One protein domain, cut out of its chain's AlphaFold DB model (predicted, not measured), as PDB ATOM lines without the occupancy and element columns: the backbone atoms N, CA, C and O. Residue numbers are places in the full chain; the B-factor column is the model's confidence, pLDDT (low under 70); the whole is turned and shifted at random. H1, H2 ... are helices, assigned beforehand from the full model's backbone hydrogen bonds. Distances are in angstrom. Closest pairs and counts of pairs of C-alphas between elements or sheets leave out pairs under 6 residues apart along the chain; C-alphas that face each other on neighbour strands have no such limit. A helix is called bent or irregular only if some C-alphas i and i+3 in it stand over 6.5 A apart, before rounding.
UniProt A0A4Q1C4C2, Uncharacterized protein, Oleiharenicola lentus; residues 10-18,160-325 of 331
ATOM      1  N   ALA A  10      12.737  43.581  22.232       88.50
ATOM      2  CA  ALA A  10      14.019  44.234  22.480       88.50
ATOM      3  C   ALA A  10      14.036  45.671  21.931       88.50
ATOM      4  O   ALA A  10      14.440  46.590  22.641       88.50
ATOM      5  N   ALA A  11      13.524  45.882  20.714       91.88
ATOM      6  CA  ALA A  11      13.382  47.212  20.128       91.88
ATOM      7  C   ALA A  11      12.470  48.114  20.977       91.88
ATOM      8  O   ALA A  11      12.821  49.258  21.251       91.88
ATOM      9  N   GLY A  12      11.342  47.589  21.464       89.88
ATOM     10  CA  GLY A  12      10.437  48.319  22.352       89.88
ATOM     11  C   GLY A  12      11.098  48.750  23.666       89.88
ATOM     12  O   GLY A  12      10.911  49.886  24.095       89.88
ATOM     13  N   LEU A  13      11.912  47.884  24.279       91.06
ATOM     14  CA  LEU A  13      12.671  48.224  25.490       91.06
ATOM     15  C   LEU A  13      13.736  49.295  25.228       91.06
ATOM     16  O   LEU A  13      13.889  50.200  26.046       91.06
ATOM     17  N   LEU A  14      14.440  49.221  24.094       91.50
ATOM     18  CA  LEU A  14      15.419  50.237  23.699       91.50
ATOM     19  C   LEU A  14      14.754  51.594  23.459       91.50
ATOM     20  O   LEU A  14      15.251  52.607  23.944       91.50
ATOM     21  N   ILE A  15      13.604  51.616  22.776       93.00
ATOM     22  CA  ILE A  15      12.823  52.840  22.558       93.00
ATOM     23  C   ILE A  15      12.354  53.416  23.897       93.00
ATOM     24  O   ILE A  15      12.529  54.607  24.139       93.00
ATOM     25  N   LEU A  16      11.810  52.586  24.793       90.88
ATOM     26  CA  LEU A  16      11.370  53.029  26.117       90.88
ATOM     27  C   LEU A  16      12.529  53.606  26.943       90.88
ATOM     28  O   LEU A  16      12.383  54.667  27.551       90.88
ATOM     29  N   GLY A  17      13.683  52.933  26.942       90.88
ATOM     30  CA  GLY A  17      14.895  53.414  27.603       90.88
ATOM     31  C   GLY A  17      15.384  54.735  27.011       90.88
ATOM     32  O   GLY A  17      15.682  55.661  27.759       90.88
ATOM     33  N   GLY A  18      15.381  54.857  25.681       91.94
ATOM     34  CA  GLY A  18      15.756  56.075  24.962       91.94
ATOM     35  C   GLY A  18      14.823  57.253  25.247       91.94
ATOM     36  O   GLY A  18      15.296  58.343  25.554       91.94
ATOM     37  N   VAL A 160      10.025  70.435  45.964       74.00
ATOM     38  CA  VAL A 160       8.730  69.934  45.523       74.00
ATOM     39  C   VAL A 160       7.979  69.580  46.802       74.00
ATOM     40  O   VAL A 160       8.384  68.629  47.484       74.00
ATOM     41  N   PRO A 161       6.936  70.344  47.182       78.31
ATOM     42  CA  PRO A 161       6.240  70.083  48.424       78.31
ATOM     43  C   PRO A 161       5.605  68.702  48.316       78.31
ATOM     44  O   PRO A 161       4.768  68.444  47.450       78.31
ATOM     45  N   ARG A 162       6.022  67.791  49.197       81.44
ATOM     46  CA  ARG A 162       5.420  66.462  49.282       81.44
ATOM     47  C   ARG A 162       4.071  66.595  49.962       81.44
ATOM     48  O   ARG A 162       3.964  66.540  51.186       81.44
ATOM     49  N   VAL A 163       3.044  66.803  49.151       84.06
ATOM     50  CA  VAL A 163       1.665  66.666  49.598       84.06
ATOM     51  C   VAL A 163       1.411  65.176  49.766       84.06
ATOM     52  O   VAL A 163       1.601  64.395  48.840       84.06
ATOM     53  N   GLU A 164       1.012  64.766  50.960       87.69
ATOM     54  CA  GLU A 164       0.613  63.393  51.245       87.69
ATOM     55  C   GLU A 164      -0.740  63.426  51.935       87.69
ATOM     56  O   GLU A 164      -0.937  64.184  52.884       87.69
ATOM     57  N   LEU A 165      -1.667  62.579  51.494       94.25
ATOM     58  CA  LEU A 165      -2.946  62.398  52.165       94.25
ATOM     59  C   LEU A 165      -2.844  61.193  53.114       94.25
ATOM     60  O   LEU A 165      -2.748  60.054  52.634       94.25
ATOM     61  N   PRO A 166      -2.884  61.392  54.451       95.06
ATOM     62  CA  PRO A 166      -2.758  60.294  55.414       95.06
ATOM     63  C   PRO A 166      -3.852  59.236  55.250       95.06
ATOM     64  O   PRO A 166      -3.580  58.045  55.371       95.06
ATOM     65  N   ALA A 167      -5.071  59.660  54.903       96.31
ATOM     66  CA  ALA A 167      -6.193  58.759  54.661       96.31
ATOM     67  C   ALA A 167      -5.934  57.805  53.480       96.31
ATOM     68  O   ALA A 167      -6.180  56.605  53.599       96.31
ATOM     69  N   LEU A 168      -5.376  58.304  52.367       95.31
ATOM     70  CA  LEU A 168      -5.030  57.456  51.220       95.31
ATOM     71  C   LEU A 168      -3.913  56.473  51.563       95.31
ATOM     72  O   LEU A 168      -3.987  55.315  51.160       95.31
ATOM     73  N   ARG A 169      -2.912  56.895  52.345       95.69
ATOM     74  CA  ARG A 169      -1.871  55.988  52.849       95.69
ATOM     75  C   ARG A 169      -2.459  54.894  53.738       95.69
ATOM     76  O   ARG A 169      -2.163  53.723  53.529       95.69
ATOM     77  N   GLY A 170      -3.304  55.254  54.704       97.44
ATOM     78  CA  GLY A 170      -3.962  54.279  55.578       97.44
ATOM     79  C   GLY A 170      -4.775  53.259  54.778       97.44
ATOM     80  O   GLY A 170      -4.682  52.056  55.022       97.44
ATOM     81  N   LEU A 171      -5.495  53.727  53.756       97.25
ATOM     82  CA  LEU A 171      -6.219  52.856  52.837       97.25
ATOM     83  C   LEU A 171      -5.272  51.963  52.012       97.25
ATOM     84  O   LEU A 171      -5.526  50.766  51.921       97.25
ATOM     85  N   LEU A 172      -4.158  52.481  51.478       97.12
ATOM     86  CA  LEU A 172      -3.138  51.679  50.781       97.12
ATOM     87  C   LEU A 172      -2.605  50.538  51.656       97.12
ATOM     88  O   LEU A 172      -2.568  49.391  51.207       97.12
ATOM     89  N   VAL A 173      -2.242  50.841  52.907       98.06
ATOM     90  CA  VAL A 173      -1.778  49.850  53.890       98.06
ATOM     91  C   VAL A 173      -2.841  48.773  54.092       98.06
ATOM     92  O   VAL A 173      -2.551  47.587  53.938       98.06
ATOM     93  N   MET A 174      -4.085  49.173  54.380       98.31
ATOM     94  CA  MET A 174      -5.182  48.225  54.585       98.31
ATOM     95  C   MET A 174      -5.407  47.325  53.368       98.31
ATOM     96  O   MET A 174      -5.549  46.114  53.520       98.31
ATOM     97  N   LEU A 175      -5.403  47.883  52.156       97.81
ATOM     98  CA  LEU A 175      -5.622  47.109  50.934       97.81
ATOM     99  C   LEU A 175      -4.500  46.087  50.691       97.81
ATOM    100  O   LEU A 175      -4.791  44.951  50.320       97.81
ATOM    101  N   TRP A 176      -3.235  46.429  50.956       97.94
ATOM    102  CA  TRP A 176      -2.132  45.464  50.854       97.94
ATOM    103  C   TRP A 176      -2.177  44.380  51.934       97.94
ATOM    104  O   TRP A 176      -1.877  43.221  51.639       97.94
ATOM    105  N   LEU A 177      -2.622  44.710  53.149       97.94
ATOM    106  CA  LEU A 177      -2.881  43.713  54.193       97.94
ATOM    107  C   LEU A 177      -4.023  42.765  53.801       97.94
ATOM    108  O   LEU A 177      -3.907  41.560  54.017       97.94
ATOM    109  N   ILE A 178      -5.081  43.266  53.153       97.06
ATOM    110  CA  ILE A 178      -6.153  42.427  52.591       97.06
ATOM    111  C   ILE A 178      -5.595  41.490  51.512       97.06
ATOM    112  O   ILE A 178      -5.907  40.298  51.519       97.06
ATOM    113  N   VAL A 179      -4.735  41.991  50.615       96.00
ATOM    114  CA  VAL A 179      -4.069  41.152  49.604       96.00
ATOM    115  C   VAL A 179      -3.241  40.048  50.271       96.00
ATOM    116  O   VAL A 179      -3.375  38.878  49.907       96.00
ATOM    117  N   ALA A 180      -2.427  40.396  51.272       96.25
ATOM    118  CA  ALA A 180      -1.613  39.441  52.020       96.25
ATOM    119  C   ALA A 180      -2.474  38.396  52.749       96.25
ATOM    120  O   ALA A 180      -2.199  37.200  52.656       96.25
ATOM    121  N   GLY A 181      -3.545  38.830  53.421       95.81
ATOM    122  CA  GLY A 181      -4.477  37.963  54.140       95.81
ATOM    123  C   GLY A 181      -5.188  36.974  53.217       95.81
ATOM    124  O   GLY A 181      -5.207  35.776  53.494       95.81
ATOM    125  N   ALA A 182      -5.688  37.435  52.069       93.25
ATOM    126  CA  ALA A 182      -6.316  36.567  51.073       93.25
ATOM    127  C   ALA A 182      -5.339  35.507  50.528       93.25
ATOM    128  O   ALA A 182      -5.699  34.339  50.355       93.25
ATOM    129  N   LEU A 183      -4.081  35.893  50.288       92.25
ATOM    130  CA  LEU A 183      -3.030  34.961  49.882       92.25
ATOM    131  C   LEU A 183      -2.675  33.963  50.995       92.25
ATOM    132  O   LEU A 183      -2.453  32.790  50.694       92.25
ATOM    133  N   ALA A 184      -2.654  34.398  52.258       92.69
ATOM    134  CA  ALA A 184      -2.373  33.552  53.416       92.69
ATOM    135  C   ALA A 184      -3.476  32.513  53.660       92.69
ATOM    136  O   ALA A 184      -3.175  31.328  53.783       92.69
ATOM    137  N   VAL A 185      -4.752  32.917  53.626       90.19
ATOM    138  CA  VAL A 185      -5.895  31.989  53.718       90.19
ATOM    139  C   VAL A 185      -5.797  30.920  52.633       90.19
ATOM    140  O   VAL A 185      -5.933  29.727  52.900       90.19
ATOM    141  N   ARG A 186      -5.473  31.322  51.400       85.31
ATOM    142  CA  ARG A 186      -5.279  30.366  50.308       85.31
ATOM    143  C   ARG A 186      -4.084  29.445  50.532       85.31
ATOM    144  O   ARG A 186      -4.174  28.260  50.227       85.31
ATOM    145  N   PHE A 187      -2.967  29.976  51.020       87.12
ATOM    146  CA  PHE A 187      -1.779  29.186  51.332       87.12
ATOM    147  C   PHE A 187      -2.075  28.091  52.365       87.12
ATOM    148  O   PHE A 187      -1.600  26.969  52.203       87.12
ATOM    149  N   LEU A 188      -2.899  28.396  53.371       87.62
ATOM    150  CA  LEU A 188      -3.355  27.426  54.370       87.62
ATOM    151  C   LEU A 188      -4.307  26.381  53.766       87.62
ATOM    152  O   LEU A 188      -4.163  25.193  54.041       87.62
ATOM    153  N   ASN A 189      -5.224  26.805  52.891       84.00
ATOM    154  CA  ASN A 189      -6.253  25.927  52.323       84.00
ATOM    155  C   ASN A 189      -5.774  25.066  51.143       84.00
ATOM    156  O   ASN A 189      -6.416  24.075  50.813       84.00
ATOM    157  N   HIS A 190      -4.711  25.452  50.434       73.44
ATOM    158  CA  HIS A 190      -4.194  24.724  49.269       73.44
ATOM    159  C   HIS A 190      -2.738  24.331  49.507       73.44
ATOM    160  O   HIS A 190      -1.792  24.992  49.072       73.44
ATOM    161  N   SER A 191      -2.567  23.205  50.197       57.91
ATOM    162  CA  SER A 191      -1.271  22.621  50.533       57.91
ATOM    163  C   SER A 191      -0.662  21.818  49.367       57.91
ATOM    164  O   SER A 191      -0.200  20.690  49.542       57.91
ATOM    165  N   GLU A 192      -0.610  22.383  48.162       65.94
ATOM    166  CA  GLU A 192       0.208  21.789  47.102       65.94
ATOM    167  C   GLU A 192       1.687  22.116  47.352       65.94
ATOM    168  O   GLU A 192       2.104  23.280  47.312       65.94
ATOM    169  N   LYS A 193       2.508  21.080  47.590       67.25
ATOM    170  CA  LYS A 193       3.960  21.213  47.838       67.25
ATOM    171  C   LYS A 193       4.673  22.049  46.763       67.25
ATOM    172  O   LYS A 193       5.566  22.821  47.098       67.25
ATOM    173  N   ASN A 194       4.224  21.982  45.507       65.50
ATOM    174  CA  ASN A 194       4.853  22.671  44.374       65.50
ATOM    175  C   ASN A 194       4.538  24.183  44.289       65.50
ATOM    176  O   ASN A 194       5.183  24.901  43.524       65.50
ATOM    177  N   GLY A 195       3.579  24.698  45.071       73.81
ATOM    178  CA  GLY A 195       3.158  26.108  45.048       73.81
ATOM    179  C   GLY A 195       3.569  26.940  46.268       73.81
ATOM    180  O   GLY A 195       3.506  28.171  46.212       73.81
ATOM    181  N   ARG A 196       4.014  26.299  47.359       81.62
ATOM    182  CA  ARG A 196       4.222  26.950  48.668       81.62
ATOM    183  C   ARG A 196       5.202  28.124  48.629       81.62
ATOM    184  O   ARG A 196       4.871  29.196  49.128       81.62
ATOM    185  N   GLY A 197       6.367  27.953  48.002       83.31
ATOM    186  CA  GLY A 197       7.392  29.005  47.950       83.31
ATOM    187  C   GLY A 197       6.919  30.274  47.232       83.31
ATOM    188  O   GLY A 197       7.203  31.383  47.674       83.31
ATOM    189  N   ARG A 198       6.121  30.127  46.165       84.62
ATOM    190  CA  ARG A 198       5.564  31.269  45.421       84.62
ATOM    191  C   ARG A 198       4.529  32.027  46.240       84.62
ATOM    192  O   ARG A 198       4.553  33.252  46.255       84.62
ATOM    193  N   SER A 199       3.629  31.314  46.914       86.50
ATOM    194  CA  SER A 199       2.618  31.938  47.770       86.50
ATOM    195  C   SER A 199       3.259  32.698  48.929       86.50
ATOM    196  O   SER A 199       2.895  33.847  49.154       86.50
ATOM    197  N   LEU A 200       4.263  32.110  49.593       90.56
ATOM    198  CA  LEU A 200       5.025  32.795  50.642       90.56
ATOM    199  C   LEU A 200       5.695  34.065  50.111       90.56
ATOM    200  O   LEU A 200       5.520  35.118  50.706       90.56
ATOM    201  N   ALA A 201       6.362  34.006  48.954       90.12
ATOM    202  CA  ALA A 201       6.994  35.185  48.362       90.12
ATOM    203  C   ALA A 201       5.993  36.323  48.083       90.12
ATOM    204  O   ALA A 201       6.293  37.486  48.345       90.12
ATOM    205  N   LEU A 202       4.791  36.006  47.590       92.06
ATOM    206  CA  LEU A 202       3.749  37.005  47.323       92.06
ATOM    207  C   LEU A 202       3.158  37.595  48.612       92.06
ATOM    208  O   LEU A 202       2.888  38.798  48.659       92.06
ATOM    209  N   ILE A 203       2.980  36.773  49.653       94.56
ATOM    210  CA  ILE A 203       2.554  37.230  50.984       94.56
ATOM    211  C   ILE A 203       3.614  38.171  51.555       94.56
ATOM    212  O   ILE A 203       3.295  39.303  51.906       94.56
ATOM    213  N   THR A 204       4.879  37.741  51.582       95.56
ATOM    214  CA  THR A 204       5.999  38.540  52.087       95.56
ATOM    215  C   THR A 204       6.140  39.853  51.326       95.56
ATOM    216  O   THR A 204       6.287  40.890  51.958       95.56
ATOM    217  N   ALA A 205       6.031  39.845  49.994       94.69
ATOM    218  CA  ALA A 205       6.083  41.069  49.195       94.69
ATOM    219  C   ALA A 205       4.935  42.036  49.535       94.69
ATOM    220  O   ALA A 205       5.168  43.230  49.693       94.69
ATOM    221  N   SER A 206       3.712  41.525  49.700       96.56
ATOM    222  CA  SER A 206       2.547  42.348  50.058       96.56
ATOM    223  C   SER A 206       2.683  42.945  51.465       96.56
ATOM    224  O   SER A 206       2.387  44.118  51.671       96.56
ATOM    225  N   LEU A 207       3.184  42.158  52.426       97.69
ATOM    226  CA  LEU A 207       3.471  42.628  53.784       97.69
ATOM    227  C   LEU A 207       4.612  43.648  53.813       97.69
ATOM    228  O   LEU A 207       4.522  44.630  54.541       97.69
ATOM    229  N   ALA A 208       5.661  43.445  53.013       96.56
ATOM    230  CA  ALA A 208       6.769  44.385  52.903       96.56
ATOM    231  C   ALA A 208       6.300  45.742  52.361       96.56
ATOM    232  O   ALA A 208       6.702  46.768  52.898       96.56
ATOM    233  N   ILE A 209       5.405  45.747  51.366       96.75
ATOM    234  CA  ILE A 209       4.791  46.976  50.842       96.75
ATOM    235  C   ILE A 209       3.910  47.657  51.900       96.75
ATOM    236  O   ILE A 209       3.999  48.864  52.109       96.75
ATOM    237  N   ALA A 210       3.068  46.901  52.609       96.94
ATOM    238  CA  ALA A 210       2.270  47.475  53.692       96.94
ATOM    239  C   ALA A 210       3.173  48.090  54.781       96.94
ATOM    240  O   ALA A 210       2.920  49.197  55.248       96.94
ATOM    241  N   GLY A 211       4.257  47.397  55.140       96.88
ATOM    242  CA  GLY A 211       5.263  47.884  56.076       96.88
ATOM    243  C   GLY A 211       5.968  49.149  55.587       96.88
ATOM    244  O   GLY A 211       6.089  50.099  56.357       96.88
ATOM    245  N   SER A 212       6.390  49.208  54.320       95.94
ATOM    246  CA  SER A 212       7.062  50.393  53.771       95.94
ATOM    247  C   SER A 212       6.172  51.633  53.841       95.94
ATOM    248  O   SER A 212       6.647  52.696  54.234       95.94
ATOM    249  N   GLU A 213       4.876  51.480  53.563       95.44
ATOM    250  CA  GLU A 213       3.891  52.561  53.677       95.44
ATOM    251  C   GLU A 213       3.645  52.992  55.134       95.44
ATOM    252  O   GLU A 213       3.567  54.191  55.406       95.44
ATOM    253  N   ILE A 214       3.581  52.050  56.090       96.06
ATOM    254  CA  ILE A 214       3.453  52.357  57.531       96.06
ATOM    255  C   ILE A 214       4.650  53.178  58.018       96.06
ATOM    256  O   ILE A 214       4.479  54.197  58.685       96.06
ATOM    257  N   PHE A 215       5.865  52.742  57.678       95.06
ATOM    258  CA  PHE A 215       7.102  53.356  58.165       95.06
ATOM    259  C   PHE A 215       7.576  54.548  57.329       95.06
ATOM    260  O   PHE A 215       8.607  55.133  57.655       95.06
ATOM    261  N   ARG A 216       6.845  54.923  56.269       93.06
ATOM    262  CA  ARG A 216       7.251  55.971  55.315       93.06
ATOM    263  C   ARG A 216       8.682  55.741  54.822       93.06
ATOM    264  O   ARG A 216       9.537  56.631  54.878       93.06
ATOM    265  N   PHE A 217       8.945  54.514  54.384       92.56
ATOM    266  CA  PHE A 217      10.289  54.069  54.048       92.56
ATOM    267  C   PHE A 217      10.896  54.871  52.892       92.56
ATOM    268  O   PHE A 217      12.084  55.172  52.929       92.56
ATOM    269  N   GLU A 218      10.112  55.268  51.888       90.75
ATOM    270  CA  GLU A 218      10.628  55.937  50.692       90.75
ATOM    271  C   GLU A 218      11.177  57.343  50.979       90.75
ATOM    272  O   GLU A 218      12.325  57.606  50.606       90.75
ATOM    273  N   PRO A 219      10.456  58.246  51.684       87.44
ATOM    274  CA  PRO A 219      11.042  59.502  52.148       87.44
ATOM    275  C   PRO A 219      12.297  59.314  52.998       87.44
ATOM    276  O   PRO A 219      13.279  60.027  52.795       87.44
ATOM    277  N   TYR A 220      12.285  58.341  53.911       90.19
ATOM    278  CA  TYR A 220      13.426  58.061  54.777       90.19
ATOM    279  C   TYR A 220      14.655  57.594  53.981       90.19
ATOM    280  O   TYR A 220      15.742  58.150  54.132       90.19
ATOM    281  N   ALA A 221      14.484  56.614  53.092       90.19
ATOM    282  CA  ALA A 221      15.554  56.070  52.260       90.19
ATOM    283  C   ALA A 221      16.114  57.116  51.284       90.19
ATOM    284  O   ALA A 221      17.330  57.199  51.103       90.19
ATOM    285  N   SER A 222      15.245  57.944  50.696       87.00
ATOM    286  CA  SER A 222      15.650  59.048  49.823       87.00
ATOM    287  C   SER A 222      16.513  60.075  50.565       87.00
ATOM    288  O   SER A 222      17.585  60.457  50.090       87.00
ATOM    289  N   GLU A 223      16.101  60.480  51.768       86.44
ATOM    290  CA  GLU A 223      16.867  61.432  52.573       86.44
ATOM    291  C   GLU A 223      18.194  60.836  53.058       86.44
ATOM    292  O   GLU A 223      19.230  61.500  52.992       86.44
ATOM    293  N   LEU A 224      18.208  59.558  53.447       87.88
ATOM    294  CA  LEU A 224      19.437  58.847  53.798       87.88
ATOM    295  C   LEU A 224      20.424  58.810  52.618       87.88
ATOM    296  O   LEU A 224      21.614  59.086  52.796       87.88
ATOM    297  N   ALA A 225      19.938  58.538  51.402       84.69
ATOM    298  CA  ALA A 225      20.753  58.561  50.189       84.69
ATOM    299  C   ALA A 225      21.323  59.963  49.907       84.69
ATOM    300  O   ALA A 225      22.508  60.101  49.593       84.69
ATOM    301  N   ARG A 226      20.518  61.020  50.088       82.81
ATOM    302  CA  ARG A 226      20.966  62.418  49.958       82.81
ATOM    303  C   ARG A 226      22.022  62.775  51.002       82.81
ATOM    304  O   ARG A 226      23.026  63.398  50.660       82.81
ATOM    305  N   GLN A 227      21.843  62.365  52.258       85.44
ATOM    306  CA  GLN A 227      22.823  62.579  53.327       85.44
ATOM    307  C   GLN A 227      24.145  61.872  53.034       85.44
ATOM    308  O   GLN A 227      25.202  62.487  53.170       85.44
ATOM    309  N   PHE A 228      24.092  60.621  52.572       84.94
ATOM    310  CA  PHE A 228      25.276  59.883  52.144       84.94
ATOM    311  C   PHE A 228      25.982  60.611  50.990       84.94
ATOM    312  O   PHE A 228      27.172  60.907  51.080       84.94
ATOM    313  N   ALA A 229      25.246  61.009  49.949       81.88
ATOM    314  CA  ALA A 229      25.809  61.746  48.820       81.88
ATOM    315  C   ALA A 229      26.455  63.081  49.242       81.88
ATOM    316  O   ALA A 229      27.536  63.415  48.757       81.88
ATOM    317  N   ARG A 230      25.846  63.826  50.177       80.19
ATOM    318  CA  ARG A 230      26.433  65.053  50.746       80.19
ATOM    319  C   ARG A 230      27.703  64.762  51.542       80.19
ATOM    320  O   ARG A 230      28.704  65.444  51.341       80.19
ATOM    321  N   LYS A 231      27.683  63.737  52.402       82.31
ATOM    322  CA  LYS A 231      28.818  63.354  53.258       82.31
ATOM    323  C   LYS A 231      30.068  63.006  52.449       82.31
ATOM    324  O   LYS A 231      31.165  63.363  52.859       82.31
ATOM    325  N   TYR A 232      29.902  62.339  51.310       80.88
ATOM    326  CA  TYR A 232      31.015  61.918  50.452       80.88
ATOM    327  C   TYR A 232      31.283  62.866  49.269       80.88
ATOM    328  O   TYR A 232      32.094  62.548  48.405       80.88
ATOM    329  N   GLY A 233      30.622  64.031  49.214       70.38
ATOM    330  CA  GLY A 233      30.839  65.027  48.157       70.38
ATOM    331  C   GLY A 233      30.323  64.620  46.772       70.38
ATOM    332  O   GLY A 233      30.631  65.285  45.789       70.38
ATOM    333  N   PHE A 234      29.513  63.562  46.680       73.94
ATOM    334  CA  PHE A 234      28.898  63.092  45.433       73.94
ATOM    335  C   PHE A 234      27.600  63.816  45.085       73.94
ATOM    336  O   PHE A 234      27.000  63.536  44.050       73.94
ATOM    337  N   TYR A 235      27.139  64.732  45.941       72.75
ATOM    338  CA  TYR A 235      25.851  65.390  45.759       72.75
ATOM    339  C   TYR A 235      25.760  66.097  44.402       72.75
ATOM    340  O   TYR A 235      24.785  65.882  43.692       72.75
ATOM    341  N   ASP A 236      26.780  66.845  43.987       67.62
ATOM    342  CA  ASP A 236      26.757  67.581  42.713       67.62
ATOM    343  C   ASP A 236      26.869  66.658  41.481       67.62
ATOM    344  O   ASP A 236      26.396  67.006  40.402       67.62
ATOM    345  N   GLY A 237      27.435  65.456  41.650       71.94
ATOM    346  CA  GLY A 237      27.597  64.443  40.601       71.94
ATOM    347  C   GLY A 237      26.499  63.374  40.565       71.94
ATOM    348  O   GLY A 237      26.587  62.446  39.765       71.94
ATOM    349  N   ARG A 238      25.472  63.466  41.421       78.69
ATOM    350  CA  ARG A 238      24.459  62.405  41.583       78.69
ATOM    351  C   ARG A 238      23.526  62.236  40.386       78.69
ATOM    352  O   ARG A 238      22.967  61.156  40.215       78.69
ATOM    353  N   LEU A 239      23.357  63.288  39.583       80.50
ATOM    354  CA  LEU A 239      22.335  63.349  38.539       80.50
ATOM    355  C   LEU A 239      22.503  62.214  37.521       80.50
ATOM    356  O   LEU A 239      21.570  61.453  37.303       80.50
ATOM    357  N   LEU A 240      23.704  62.047  36.962       82.62
ATOM    358  CA  LEU A 240      23.963  61.026  35.946       82.62
ATOM    359  C   LEU A 240      23.754  59.591  36.488       82.62
ATOM    360  O   LEU A 240      22.994  58.839  35.875       82.62
ATOM    361  N   PRO A 241      24.325  59.194  37.646       84.25
ATOM    362  CA  PRO A 241      24.005  57.910  38.270       84.25
ATOM    363  C   PRO A 241      22.509  57.705  38.547       84.25
ATOM    364  O   PRO A 241      22.001  56.613  38.302       84.25
ATOM    365  N   GLN A 242      21.789  58.731  39.020       86.62
ATOM    366  CA  GLN A 242      20.341  58.653  39.255       86.62
ATOM    367  C   GLN A 242      19.562  58.445  37.950       86.62
ATOM    368  O   GLN A 242      18.677  57.594  37.903       86.62
ATOM    369  N   GLN A 243      19.911  59.164  36.880       87.38
ATOM    370  CA  GLN A 243      19.297  59.005  35.558       87.38
ATOM    371  C   GLN A 243      19.511  57.591  35.010       87.38
ATOM    372  O   GLN A 243      18.553  56.945  34.582       87.38
ATOM    373  N   ILE A 244      20.748  57.082  35.079       88.00
ATOM    374  CA  ILE A 244      21.078  55.707  34.677       88.00
ATOM    375  C   ILE A 244      20.265  54.708  35.505       88.00
ATOM    376  O   ILE A 244      19.645  53.810  34.937       88.00
ATOM    377  N   ALA A 245      20.224  54.876  36.831       88.31
ATOM    378  CA  ALA A 245      19.476  53.993  37.717       88.31
ATOM    379  C   ALA A 245      17.980  53.969  37.369       88.31
ATOM    380  O   ALA A 245      17.418  52.886  37.236       88.31
ATOM    381  N   ILE A 246      17.353  55.128  37.133       87.62
ATOM    382  CA  ILE A 246      15.938  55.213  36.741       87.62
ATOM    383  C   ILE A 246      15.697  54.496  35.408       87.62
ATOM    384  O   ILE A 246      14.773  53.690  35.312       87.62
ATOM    385  N   VAL A 247      16.530  54.737  34.391       88.69
ATOM    386  CA  VAL A 247      16.391  54.091  33.072       88.69
ATOM    387  C   VAL A 247      16.527  52.575  33.190       88.69
ATOM    388  O   VAL A 247      15.692  51.838  32.661       88.69
ATOM    389  N   VAL A 248      17.529  52.095  33.931       89.00
ATOM    390  CA  VAL A 248      17.720  50.664  34.194       89.00
ATOM    391  C   VAL A 248      16.510  50.089  34.928       89.00
ATOM    392  O   VAL A 248      15.987  49.058  34.507       89.00
ATOM    393  N   THR A 249      16.012  50.756  35.972       88.44
ATOM    394  CA  THR A 249      14.807  50.331  36.696       88.44
ATOM    395  C   THR A 249      13.606  50.227  35.760       88.44
ATOM    396  O   THR A 249      12.933  49.198  35.770       88.44
ATOM    397  N   VAL A 250      13.351  51.230  34.913       87.38
ATOM    398  CA  VAL A 250      12.238  51.221  33.947       87.38
ATOM    399  C   VAL A 250      12.366  50.052  32.971       87.38
ATOM    400  O   VAL A 250      11.401  49.310  32.783       87.38
ATOM    401  N   VAL A 251      13.549  49.834  32.388       89.62
ATOM    402  CA  VAL A 251      13.785  48.739  31.431       89.62
ATOM    403  C   VAL A 251      13.634  47.373  32.101       89.62
ATOM    404  O   VAL A 251      12.984  46.486  31.544       89.62
ATOM    405  N   VAL A 252      14.180  47.189  33.307       90.25
ATOM    406  CA  VAL A 252      14.070  45.935  34.069       90.25
ATOM    407  C   VAL A 252      12.615  45.659  34.449       90.25
ATOM    408  O   VAL A 252      12.124  44.553  34.227       90.25
ATOM    409  N   VAL A 253      11.897  46.664  34.956       88.44
ATOM    410  CA  VAL A 253      10.474  46.557  35.303       88.44
ATOM    411  C   VAL A 253       9.637  46.234  34.068       88.44
ATOM    412  O   VAL A 253       8.845  45.296  34.106       88.44
ATOM    413  N   ALA A 254       9.829  46.936  32.951       86.00
ATOM    414  CA  ALA A 254       9.116  46.655  31.706       86.00
ATOM    415  C   ALA A 254       9.411  45.235  31.195       86.00
ATOM    416  O   ALA A 254       8.502  44.521  30.757       86.00
ATOM    417  N   SER A 255      10.665  44.791  31.324       86.94
ATOM    418  CA  SER A 255      11.082  43.452  30.915       86.94
ATOM    419  C   SER A 255      10.404  42.359  31.736       86.94
ATOM    420  O   SER A 255       9.843  41.404  31.190       86.94
ATOM    421  N   LEU A 256      10.412  42.527  33.061       87.50
ATOM    422  CA  LEU A 256       9.743  41.634  34.001       87.50
ATOM    423  C   LEU A 256       8.229  41.633  33.769       87.50
ATOM    424  O   LEU A 256       7.632  40.560  33.698       87.50
ATOM    425  N   ALA A 257       7.614  42.804  33.591       85.12
ATOM    426  CA  ALA A 257       6.186  42.945  33.322       85.12
ATOM    427  C   ALA A 257       5.770  42.175  32.062       85.12
ATOM    428  O   ALA A 257       4.804  41.410  32.099       85.12
ATOM    429  N   ALA A 258       6.524  42.306  30.970       84.12
ATOM    430  CA  ALA A 258       6.269  41.559  29.744       84.12
ATOM    431  C   ALA A 258       6.428  40.048  29.951       84.12
ATOM    432  O   ALA A 258       5.541  39.278  29.582       84.12
ATOM    433  N   PHE A 259       7.501  39.604  30.612       85.56
ATOM    434  CA  PHE A 259       7.688  38.187  30.936       85.56
ATOM    435  C   PHE A 259       6.519  37.619  31.760       85.56
ATOM    436  O   PHE A 259       5.999  36.541  31.459       85.56
ATOM    437  N   ILE A 260       6.061  38.369  32.766       84.81
ATOM    438  CA  ILE A 260       4.905  38.033  33.606       84.81
ATOM    439  C   ILE A 260       3.628  37.958  32.765       84.81
ATOM    440  O   ILE A 260       2.871  36.997  32.904       84.81
ATOM    441  N   LEU A 261       3.391  38.924  31.875       82.31
ATOM    442  CA  LEU A 261       2.225  38.937  30.988       82.31
ATOM    443  C   LEU A 261       2.141  37.677  30.115       82.31
ATOM    444  O   LEU A 261       1.031  37.199  29.867       82.31
ATOM    445  N   PHE A 262       3.286  37.123  29.704       80.50
ATOM    446  CA  PHE A 262       3.350  35.923  28.866       80.50
ATOM    447  C   PHE A 262       3.335  34.596  29.636       80.50
ATOM    448  O   PHE A 262       2.930  33.588  29.060       80.50
ATOM    449  N   LYS A 263       3.788  34.549  30.898       81.56
ATOM    450  CA  LYS A 263       3.984  33.273  31.621       81.56
ATOM    451  C   LYS A 263       3.252  33.136  32.955       81.56
ATOM    452  O   LYS A 263       3.120  32.017  33.453       81.56
ATOM    453  N   ALA A 264       2.805  34.223  33.577       79.00
ATOM    454  CA  ALA A 264       2.266  34.161  34.930       79.00
ATOM    455  C   ALA A 264       0.760  33.872  34.941       79.00
ATOM    456  O   ALA A 264      -0.050  34.641  34.425       79.00
ATOM    457  N   ARG A 265       0.372  32.813  35.662       76.62
ATOM    458  CA  ARG A 265      -1.037  32.485  35.942       76.62
ATOM    459  C   ARG A 265      -1.767  33.632  36.660       76.62
ATOM    460  O   ARG A 265      -2.917  33.913  36.351       76.62
ATOM    461  N   ASN A 266      -1.066  34.350  37.544       82.69
ATOM    462  CA  ASN A 266      -1.590  35.488  38.311       82.69
ATOM    463  C   ASN A 266      -0.994  36.825  37.842       82.69
ATOM    464  O   ASN A 266      -0.567  37.637  38.661       82.69
ATOM    465  N   ARG A 267      -0.941  37.056  36.523       89.50
ATOM    466  CA  ARG A 267      -0.289  38.239  35.927       89.50
ATOM    467  C   ARG A 267      -0.673  39.570  36.583       89.50
ATOM    468  O   ARG A 267       0.206  40.362  36.871       89.50
ATOM    469  N   ARG A 268      -1.954  39.788  36.904       91.75
ATOM    470  CA  ARG A 268      -2.434  41.043  37.517       91.75
ATOM    471  C   ARG A 268      -1.845  41.290  38.912       91.75
ATOM    472  O   ARG A 268      -1.389  42.391  39.180       91.75
ATOM    473  N   LEU A 269      -1.787  40.258  39.760       90.94
ATOM    474  CA  LEU A 269      -1.189  40.353  41.097       90.94
ATOM    475  C   LEU A 269       0.285  40.739  41.022       90.94
ATOM    476  O   LEU A 269       0.719  41.681  41.678       90.94
ATOM    477  N   VAL A 270       1.043  40.035  40.182       90.25
ATOM    478  CA  VAL A 270       2.482  40.282  40.060       90.25
ATOM    479  C   VAL A 270       2.754  41.640  39.402       90.25
ATOM    480  O   VAL A 270       3.667  42.337  39.827       90.25
ATOM    481  N   LEU A 271       1.937  42.065  38.430       91.56
ATOM    482  CA  LEU A 271       2.021  43.411  37.850       91.56
ATOM    483  C   LEU A 271       1.701  44.510  38.867       91.56
ATOM    484  O   LEU A 271       2.361  45.542  38.847       91.56
ATOM    485  N   GLY A 272       0.734  44.294  39.762       93.75
ATOM    486  CA  GLY A 272       0.453  45.217  40.862       93.75
ATOM    487  C   GLY A 272       1.659  45.375  41.791       93.75
ATOM    488  O   GLY A 272       2.111  46.490  42.032       93.75
ATOM    489  N   LEU A 273       2.249  44.262  42.239       93.50
ATOM    490  CA  LEU A 273       3.458  44.280  43.077       93.50
ATOM    491  C   LEU A 273       4.630  44.984  42.377       93.50
ATOM    492  O   LEU A 273       5.275  45.853  42.957       93.50
ATOM    493  N   LEU A 274       4.876  44.636  41.113       93.12
ATOM    494  CA  LEU A 274       5.967  45.199  40.323       93.12
ATOM    495  C   LEU A 274       5.769  46.695  40.053       93.12
ATOM    496  O   LEU A 274       6.717  47.467  40.162       93.12
ATOM    497  N   GLY A 275       4.541  47.114  39.737       93.44
ATOM    498  CA  GLY A 275       4.199  48.519  39.543       93.44
ATOM    499  C   GLY A 275       4.387  49.332  40.821       93.44
ATOM    500  O   GLY A 275       4.951  50.420  40.768       93.44
ATOM    501  N   HIS A 276       3.983  48.793  41.976       95.00
ATOM    502  CA  HIS A 276       4.202  49.461  43.258       95.00
ATOM    503  C   HIS A 276       5.698  49.619  43.551       95.00
ATOM    504  O   HIS A 276       6.149  50.721  43.857       95.00
ATOM    505  N   ALA A 277       6.480  48.548  43.378       92.81
ATOM    506  CA  ALA A 277       7.928  48.595  43.557       92.81
ATOM    507  C   ALA A 277       8.599  49.607  42.612       92.81
ATOM    508  O   ALA A 277       9.509  50.320  43.030       92.81
ATOM    509  N   ALA A 278       8.139  49.716  41.361       91.19
ATOM    510  CA  ALA A 278       8.659  50.688  40.401       91.19
ATOM    511  C   ALA A 278       8.403  52.140  40.842       91.19
ATOM    512  O   ALA A 278       9.323  52.955  40.805       91.19
ATOM    513  N   ILE A 279       7.187  52.442  41.312       93.56
ATOM    514  CA  ILE A 279       6.830  53.772  41.833       93.56
ATOM    515  C   ILE A 279       7.663  54.095  43.081       93.56
ATOM    516  O   ILE A 279       8.272  55.159  43.147       93.56
ATOM    517  N   ALA A 280       7.756  53.158  44.031       92.38
ATOM    518  CA  ALA A 280       8.563  53.325  45.239       92.38
ATOM    519  C   ALA A 280      10.053  53.535  44.915       92.38
ATOM    520  O   ALA A 280      10.698  54.415  45.479       92.38
ATOM    521  N   THR A 281      10.600  52.786  43.953       89.94
ATOM    522  CA  THR A 281      11.993  52.954  43.508       89.94
ATOM    523  C   THR A 281      12.220  54.335  42.898       89.94
ATOM    524  O   THR A 281      13.207  54.988  43.231       89.94
ATOM    525  N   ALA A 282      11.302  54.810  42.048       88.44
ATOM    526  CA  ALA A 282      11.387  56.150  41.474       88.44
ATOM    527  C   ALA A 282      11.360  57.239  42.563       88.44
ATOM    528  O   ALA A 282      12.192  58.146  42.533       88.44
ATOM    529  N   ALA A 283      10.484  57.098  43.565       89.12
ATOM    530  CA  ALA A 283      10.395  58.015  44.703       89.12
ATOM    531  C   ALA A 283      11.650  57.996  45.603       89.12
ATOM    532  O   ALA A 283      12.041  59.031  46.146       89.12
ATOM    533  N   ILE A 284      12.310  56.839  45.758       88.50
ATOM    534  CA  ILE A 284      13.568  56.714  46.516       88.50
ATOM    535  C   ILE A 284      14.721  57.384  45.767       88.50
ATOM    536  O   ILE A 284      15.460  58.170  46.366       88.50
ATOM    537  N   LEU A 285      14.870  57.083  44.470       86.12
ATOM    538  CA  LEU A 285      15.948  57.629  43.639       86.12
ATOM    539  C   LEU A 285      15.895  59.156  43.579       86.12
ATOM    540  O   LEU A 285      16.957  59.773  43.532       86.12
ATOM    541  N   SER A 286      14.691  59.735  43.670       81.25
ATOM    542  CA  SER A 286      14.445  61.160  43.905       81.25
ATOM    543  C   SER A 286      15.272  62.055  42.991       81.25
ATOM    544  O   SER A 286      16.211  62.759  43.382       81.25
ATOM    545  N   LEU A 287      14.912  61.960  41.721       83.19
ATOM    546  CA  LEU A 287      15.348  62.876  40.689       83.19
ATOM    547  C   LEU A 287      14.282  63.967  40.570       83.19
ATOM    548  O   LEU A 287      13.091  63.658  40.564       83.19
ATOM    549  N   HIS A 288      14.701  65.230  40.538       80.12
ATOM    550  CA  HIS A 288      13.811  66.378  40.728       80.12
ATOM    551  C   HIS A 288      12.619  66.378  39.757       80.12
ATOM    552  O   HIS A 288      11.481  66.611  40.156       80.12
ATOM    553  N   GLU A 289      12.859  66.017  38.501       78.75
ATOM    554  CA  GLU A 289      11.853  65.925  37.446       78.75
ATOM    555  C   GLU A 289      10.834  64.805  37.712       78.75
ATOM    556  O   GLU A 289       9.643  64.960  37.436       78.75
ATOM    557  N   MET A 290      11.281  63.685  38.288       81.81
ATOM    558  CA  MET A 290      10.396  62.592  38.700       81.81
ATOM    559  C   MET A 290       9.603  62.959  39.950       81.81
ATOM    560  O   MET A 290       8.414  62.662  40.017       81.81
ATOM    561  N   ASP A 291      10.231  63.638  40.908       84.94
ATOM    562  CA  ASP A 291       9.571  64.136  42.114       84.94
ATOM    563  C   ASP A 291       8.472  65.145  41.748       84.94
ATOM    564  O   ASP A 291       7.352  65.042  42.243       84.94
ATOM    565  N   ALA A 292       8.742  66.067  40.817       84.31
ATOM    566  CA  ALA A 292       7.756  67.023  40.317       84.31
ATOM    567  C   ALA A 292       6.520  66.329  39.722       84.31
ATOM    568  O   ALA A 292       5.394  66.765  39.958       84.31
ATOM    569  N   LEU A 293       6.711  65.227  38.989       86.31
ATOM    570  CA  LEU A 293       5.610  64.438  38.438       86.31
ATOM    571  C   LEU A 293       4.872  63.628  39.515       86.31
ATOM    572  O   LEU A 293       3.645  63.603  39.530       86.31
ATOM    573  N   LEU A 294       5.602  62.942  40.397       87.56
ATOM    574  CA  LEU A 294       5.026  62.051  41.409       87.56
ATOM    575  C   LEU A 294       4.255  62.821  42.486       87.56
ATOM    576  O   LEU A 294       3.198  62.369  42.928       87.56
ATOM    577  N   PHE A 295       4.746  63.995  42.879       87.75
ATOM    578  CA  PHE A 295       4.115  64.831  43.902       87.75
ATOM    579  C   PHE A 295       3.163  65.885  43.330       87.75
ATOM    580  O   PHE A 295       2.502  66.584  44.099       87.75
ATOM    581  N   ALA A 296       3.035  65.979  42.002       89.88
ATOM    582  CA  ALA A 296       1.937  66.725  41.402       89.88
ATOM    583  C   ALA A 296       0.591  66.160  41.880       89.88
ATOM    584  O   ALA A 296       0.463  64.982  42.228       89.88
ATOM    585  N   THR A 297      -0.427  67.018  41.915       91.88
ATOM    586  CA  THR A 297      -1.759  66.643  42.391       91.88
ATOM    587  C   THR A 297      -2.743  66.546  41.233       91.88
ATOM    588  O   THR A 297      -2.733  67.361  40.312       91.88
ATOM    589  N   LEU A 298      -3.617  65.544  41.287       92.56
ATOM    590  CA  LEU A 298      -4.757  65.381  40.392       92.56
ATOM    591  C   LEU A 298      -6.019  65.325  41.254       92.56
ATOM    592  O   LEU A 298      -6.178  64.420  42.071       92.56
ATOM    593  N   GLY A 299      -6.893  66.326  41.121       90.25
ATOM    594  CA  GLY A 299      -8.086  66.441  41.970       90.25
ATOM    595  C   GLY A 299      -7.765  66.576  43.466       90.25
ATOM    596  O   GLY A 299      -8.517  66.081  44.299       90.25
ATOM    597  N   GLY A 300      -6.622  67.183  43.811       90.38
ATOM    598  CA  GLY A 300      -6.156  67.348  45.195       90.38
ATOM    599  C   GLY A 300      -5.442  66.130  45.795       90.38
ATOM    600  O   GLY A 300      -4.890  66.236  46.887       90.38
ATOM    601  N   ALA A 301      -5.397  64.995  45.090       91.88
ATOM    602  CA  ALA A 301      -4.660  63.811  45.520       91.88
ATOM    603  C   ALA A 301      -3.287  63.713  44.824       91.88
ATOM    604  O   ALA A 301      -3.209  63.953  43.616       91.88
ATOM    605  N   PRO A 302      -2.209  63.339  45.536       92.81
ATOM    606  CA  PRO A 302      -0.886  63.154  44.938       92.81
ATOM    607  C   PRO A 302      -0.878  62.026  43.902       92.81
ATOM    608  O   PRO A 302      -1.383  60.929  44.170       92.81
ATOM    609  N   ILE A 303      -0.268  62.267  42.739       94.56
ATOM    610  CA  ILE A 303      -0.179  61.291  41.642       94.56
ATOM    611  C   ILE A 303       0.505  60.002  42.104       94.56
ATOM    612  O   ILE A 303       0.045  58.920  41.747       94.56
ATOM    613  N   GLU A 304       1.540  60.082  42.945       94.62
ATOM    614  CA  GLU A 304       2.204  58.910  43.522       94.62
ATOM    615  C   GLU A 304       1.210  58.003  44.264       94.62
ATOM    616  O   GLU A 304       1.150  56.798  44.006       94.62
ATOM    617  N   GLN A 305       0.388  58.575  45.152       95.12
ATOM    618  CA  GLN A 305      -0.588  57.812  45.931       95.12
ATOM    619  C   GLN A 305      -1.680  57.226  45.027       95.12
ATOM    620  O   GLN A 305      -2.063  56.071  45.208       95.12
ATOM    621  N   LEU A 306      -2.140  57.966  44.013       96.31
ATOM    622  CA  LEU A 306      -3.108  57.466  43.026       96.31
ATOM    623  C   LEU A 306      -2.532  56.331  42.161       96.31
ATOM    624  O   LEU A 306      -3.212  55.338  41.878       96.31
ATOM    625  N   ALA A 307      -1.263  56.435  41.771       95.88
ATOM    626  CA  ALA A 307      -0.566  55.395  41.028       95.88
ATOM    627  C   ALA A 307      -0.410  54.131  41.888       95.88
ATOM    628  O   ALA A 307      -0.755  53.034  41.443       95.88
ATOM    629  N   LYS A 308      -0.008  54.274  43.158       96.69
ATOM    630  CA  LYS A 308       0.037  53.172  44.136       96.69
ATOM    631  C   LYS A 308      -1.350  52.565  44.403       96.69
ATOM    632  O   LYS A 308      -1.474  51.352  44.567       96.69
ATOM    633  N   MET A 309      -2.415  53.367  44.381       97.31
ATOM    634  CA  MET A 309      -3.794  52.867  44.494       97.31
ATOM    635  C   MET A 309      -4.195  52.013  43.292       97.31
ATOM    636  O   MET A 309      -4.839  50.970  43.429       97.31
ATOM    637  N   SER A 310      -3.773  52.424  42.100       96.94
ATOM    638  CA  SER A 310      -4.010  51.668  40.873       96.94
ATOM    639  C   SER A 310      -3.292  50.314  40.907       96.94
ATOM    640  O   SER A 310      -3.854  49.302  40.480       96.94
ATOM    641  N   THR A 311      -2.083  50.254  41.479       97.12
ATOM    642  CA  THR A 311      -1.318  49.003  41.579       97.12
ATOM    643  C   THR A 311      -1.927  48.014  42.572       97.12
ATOM    644  O   THR A 311      -2.042  46.830  42.241       97.12
ATOM    645  N   VAL A 312      -2.411  48.470  43.735       97.44
ATOM    646  CA  VAL A 312      -3.118  47.583  44.679       97.44
ATOM    647  C   VAL A 312      -4.491  47.157  44.147       97.44
ATOM    648  O   VAL A 312      -4.883  46.003  44.309       97.44
ATOM    649  N   SER A 313      -5.191  48.024  43.408       96.62
ATOM    650  CA  SER A 313      -6.454  47.670  42.743       96.62
ATOM    651  C   SER A 313      -6.253  46.567  41.701       96.62
ATOM    652  O   SER A 313      -7.015  45.597  41.643       96.62
ATOM    653  N   LEU A 314      -5.179  46.664  40.909       95.19
ATOM    654  CA  LEU A 314      -4.786  45.622  39.965       95.19
ATOM    655  C   LEU A 314      -4.435  44.313  40.691       95.19
ATOM    656  O   LEU A 314      -4.829  43.234  40.234       95.19
ATOM    657  N   ALA A 315      -3.750  44.404  41.834       94.94
ATOM    658  CA  ALA A 315      -3.415  43.246  42.651       94.94
ATOM    659  C   ALA A 315      -4.661  42.530  43.190       94.94
ATOM    660  O   ALA A 315      -4.804  41.320  42.993       94.94
ATOM    661  N   LEU A 316      -5.603  43.282  43.764       95.00
ATOM    662  CA  LEU A 316      -6.899  42.788  44.237       95.00
ATOM    663  C   LEU A 316      -7.712  42.149  43.104       95.00
ATOM    664  O   LEU A 316      -8.283  41.073  43.270       95.00
ATOM    665  N   TRP A 317      -7.715  42.744  41.908       93.81
ATOM    666  CA  TRP A 317      -8.372  42.129  40.753       93.81
ATOM    667  C   TRP A 317      -7.714  40.803  40.344       93.81
ATOM    668  O   TRP A 317      -8.392  39.866  39.912       93.81
ATOM    669  N   GLY A 318      -6.396  40.698  40.513       90.06
ATOM    670  CA  GLY A 318      -5.647  39.457  40.348       90.06
ATOM    671  C   GLY A 318      -6.023  38.353  41.334       90.06
ATOM    672  O   GLY A 318      -5.776  37.187  41.028       90.06
ATOM    673  N   LEU A 319      -6.654  38.690  42.463       89.00
ATOM    674  CA  LEU A 319      -7.136  37.717  43.443       89.00
ATOM    675  C   LEU A 319      -8.501  37.115  43.085       89.00
ATOM    676  O   LEU A 319      -8.783  36.010  43.536       89.00
ATOM    677  N   ARG A 320      -9.331  37.759  42.244       84.62
ATOM    678  CA  ARG A 320     -10.684  37.248  41.907       84.62
ATOM    679  C   ARG A 320     -10.710  35.780  41.451       84.62
ATOM    680  O   ARG A 320     -11.480  35.022  42.034       84.62
ATOM    681  N   PRO A 321      -9.861  35.329  40.502       74.94
ATOM    682  CA  PRO A 321      -9.855  33.928  40.066       74.94
ATOM    683  C   PRO A 321      -9.505  32.946  41.194       74.94
ATOM    684  O   PRO A 321      -9.783  31.754  41.094       74.94
ATOM    685  N   LEU A 322      -8.850  33.443  42.246       66.94
ATOM    686  CA  LEU A 322      -8.405  32.654  43.387       66.94
ATOM    687  C   LEU A 322      -9.502  32.479  44.437       66.94
ATOM    688  O   LEU A 322      -9.452  31.504  45.175       66.94
ATOM    689  N   VAL A 323     -10.466  33.402  44.492       67.31
ATOM    690  CA  VAL A 323     -11.614  33.350  45.413       67.31
ATOM    691  C   VAL A 323     -12.769  32.550  44.807       67.31
ATOM    692  O   VAL A 323     -13.473  31.854  45.525       67.31
ATOM    693  N   THR A 324     -12.959  32.616  43.487       72.12
ATOM    694  CA  THR A 324     -14.113  31.998  42.809       72.12
ATOM    695  C   THR A 324     -13.891  30.553  42.358       72.12
ATOM    696  O   THR A 324     -14.801  29.964  41.783       72.12
ATOM    697  N   SER A 325     -12.698  29.981  42.547       60.56
ATOM    698  CA  SER A 325     -12.455  28.573  42.205       60.56
ATOM    699  C   SER A 325     -12.921  27.689  43.371       60.56
ATOM    700  O   SER A 325     -12.350  27.823  44.455       60.56
TER     701      SER A 325
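Overview. This is residues 10 to 18 and 160 to 325 of the 331 residues of an uncharacterized protein of Oleiharenicola lentus (UniProt A0A4Q1C4C2). Long helices run lengthwise, with H6 in the middle: H5 packs on it, H8 packs on it too, and the hairpin of H2 and H3 packs on H8 through H2, so that H2, H3, H6 and H8 form a bundle of four helices. Short H1 packs on H5, apart from H6, while H4 and H7 meet one end of H6. The printed part has 175 residues with eight named helices, H1 to H8, and no named strand, class all helix. It is compact, with a radius of gyration of the C-alphas of 17.6 A and spans of 54 by 41 by 33 A.

Arrangement. The longest helix, H5, residues 239 to 263, forms a helical hairpin with the hub H6, residues 267 to 285, at a shallow tilt of 3 degrees; their closest C-alphas, Leu 261 and Arg 267, are 5.6 A apart. H5 touches H1, residues 10 to 18, with residues 247 to 255 alone, closest at C-alphas 17 and 247, 5.7 A. H6 touches H8, residues 303 to 323, opposite ways, closest at C-alphas 269 and 315, 4.0 A. H8 touches H2, residues 166 to 189, closest at C-alphas 179 and 316, 6.3 A. H2 and H3, residues 196 to 215, form a helical hairpin, closest at C-alphas 173 and 210, 4.7 A. H4, residues 217 to 231, touches H6 with residues 218 to 222 alone, closest at C-alphas 222 and 284, 4.6 A. H6 and H7, residues 288 to 294, form a helical hairpin, closest at C-alphas 283 and 291, 6.7 A. Every O i to N i+4 pair is within hydrogen-bond range in H1 to H7, and 14 of 17 in H8.

Along the chain. H5 is 35.9 A long, H2 34.7 A, H8 30.4 A. H8 is irregular, but only just: C-alphas 318 and 321 are 7.0 A apart. C-alpha 10 is at (14.019, 44.234, 22.480), C-alpha 323 at (-11.614, 33.350, 45.413).

Size, cuts and confidence. Residues 19 to 159 are not printed; C-alphas 18 and 160 are 25.8 A apart across the cut. No link printed whole is long. Residues 189 to 194 stand free; pLDDT is under 70 at residues 191 to 194, 236, 322 to 323 and 325.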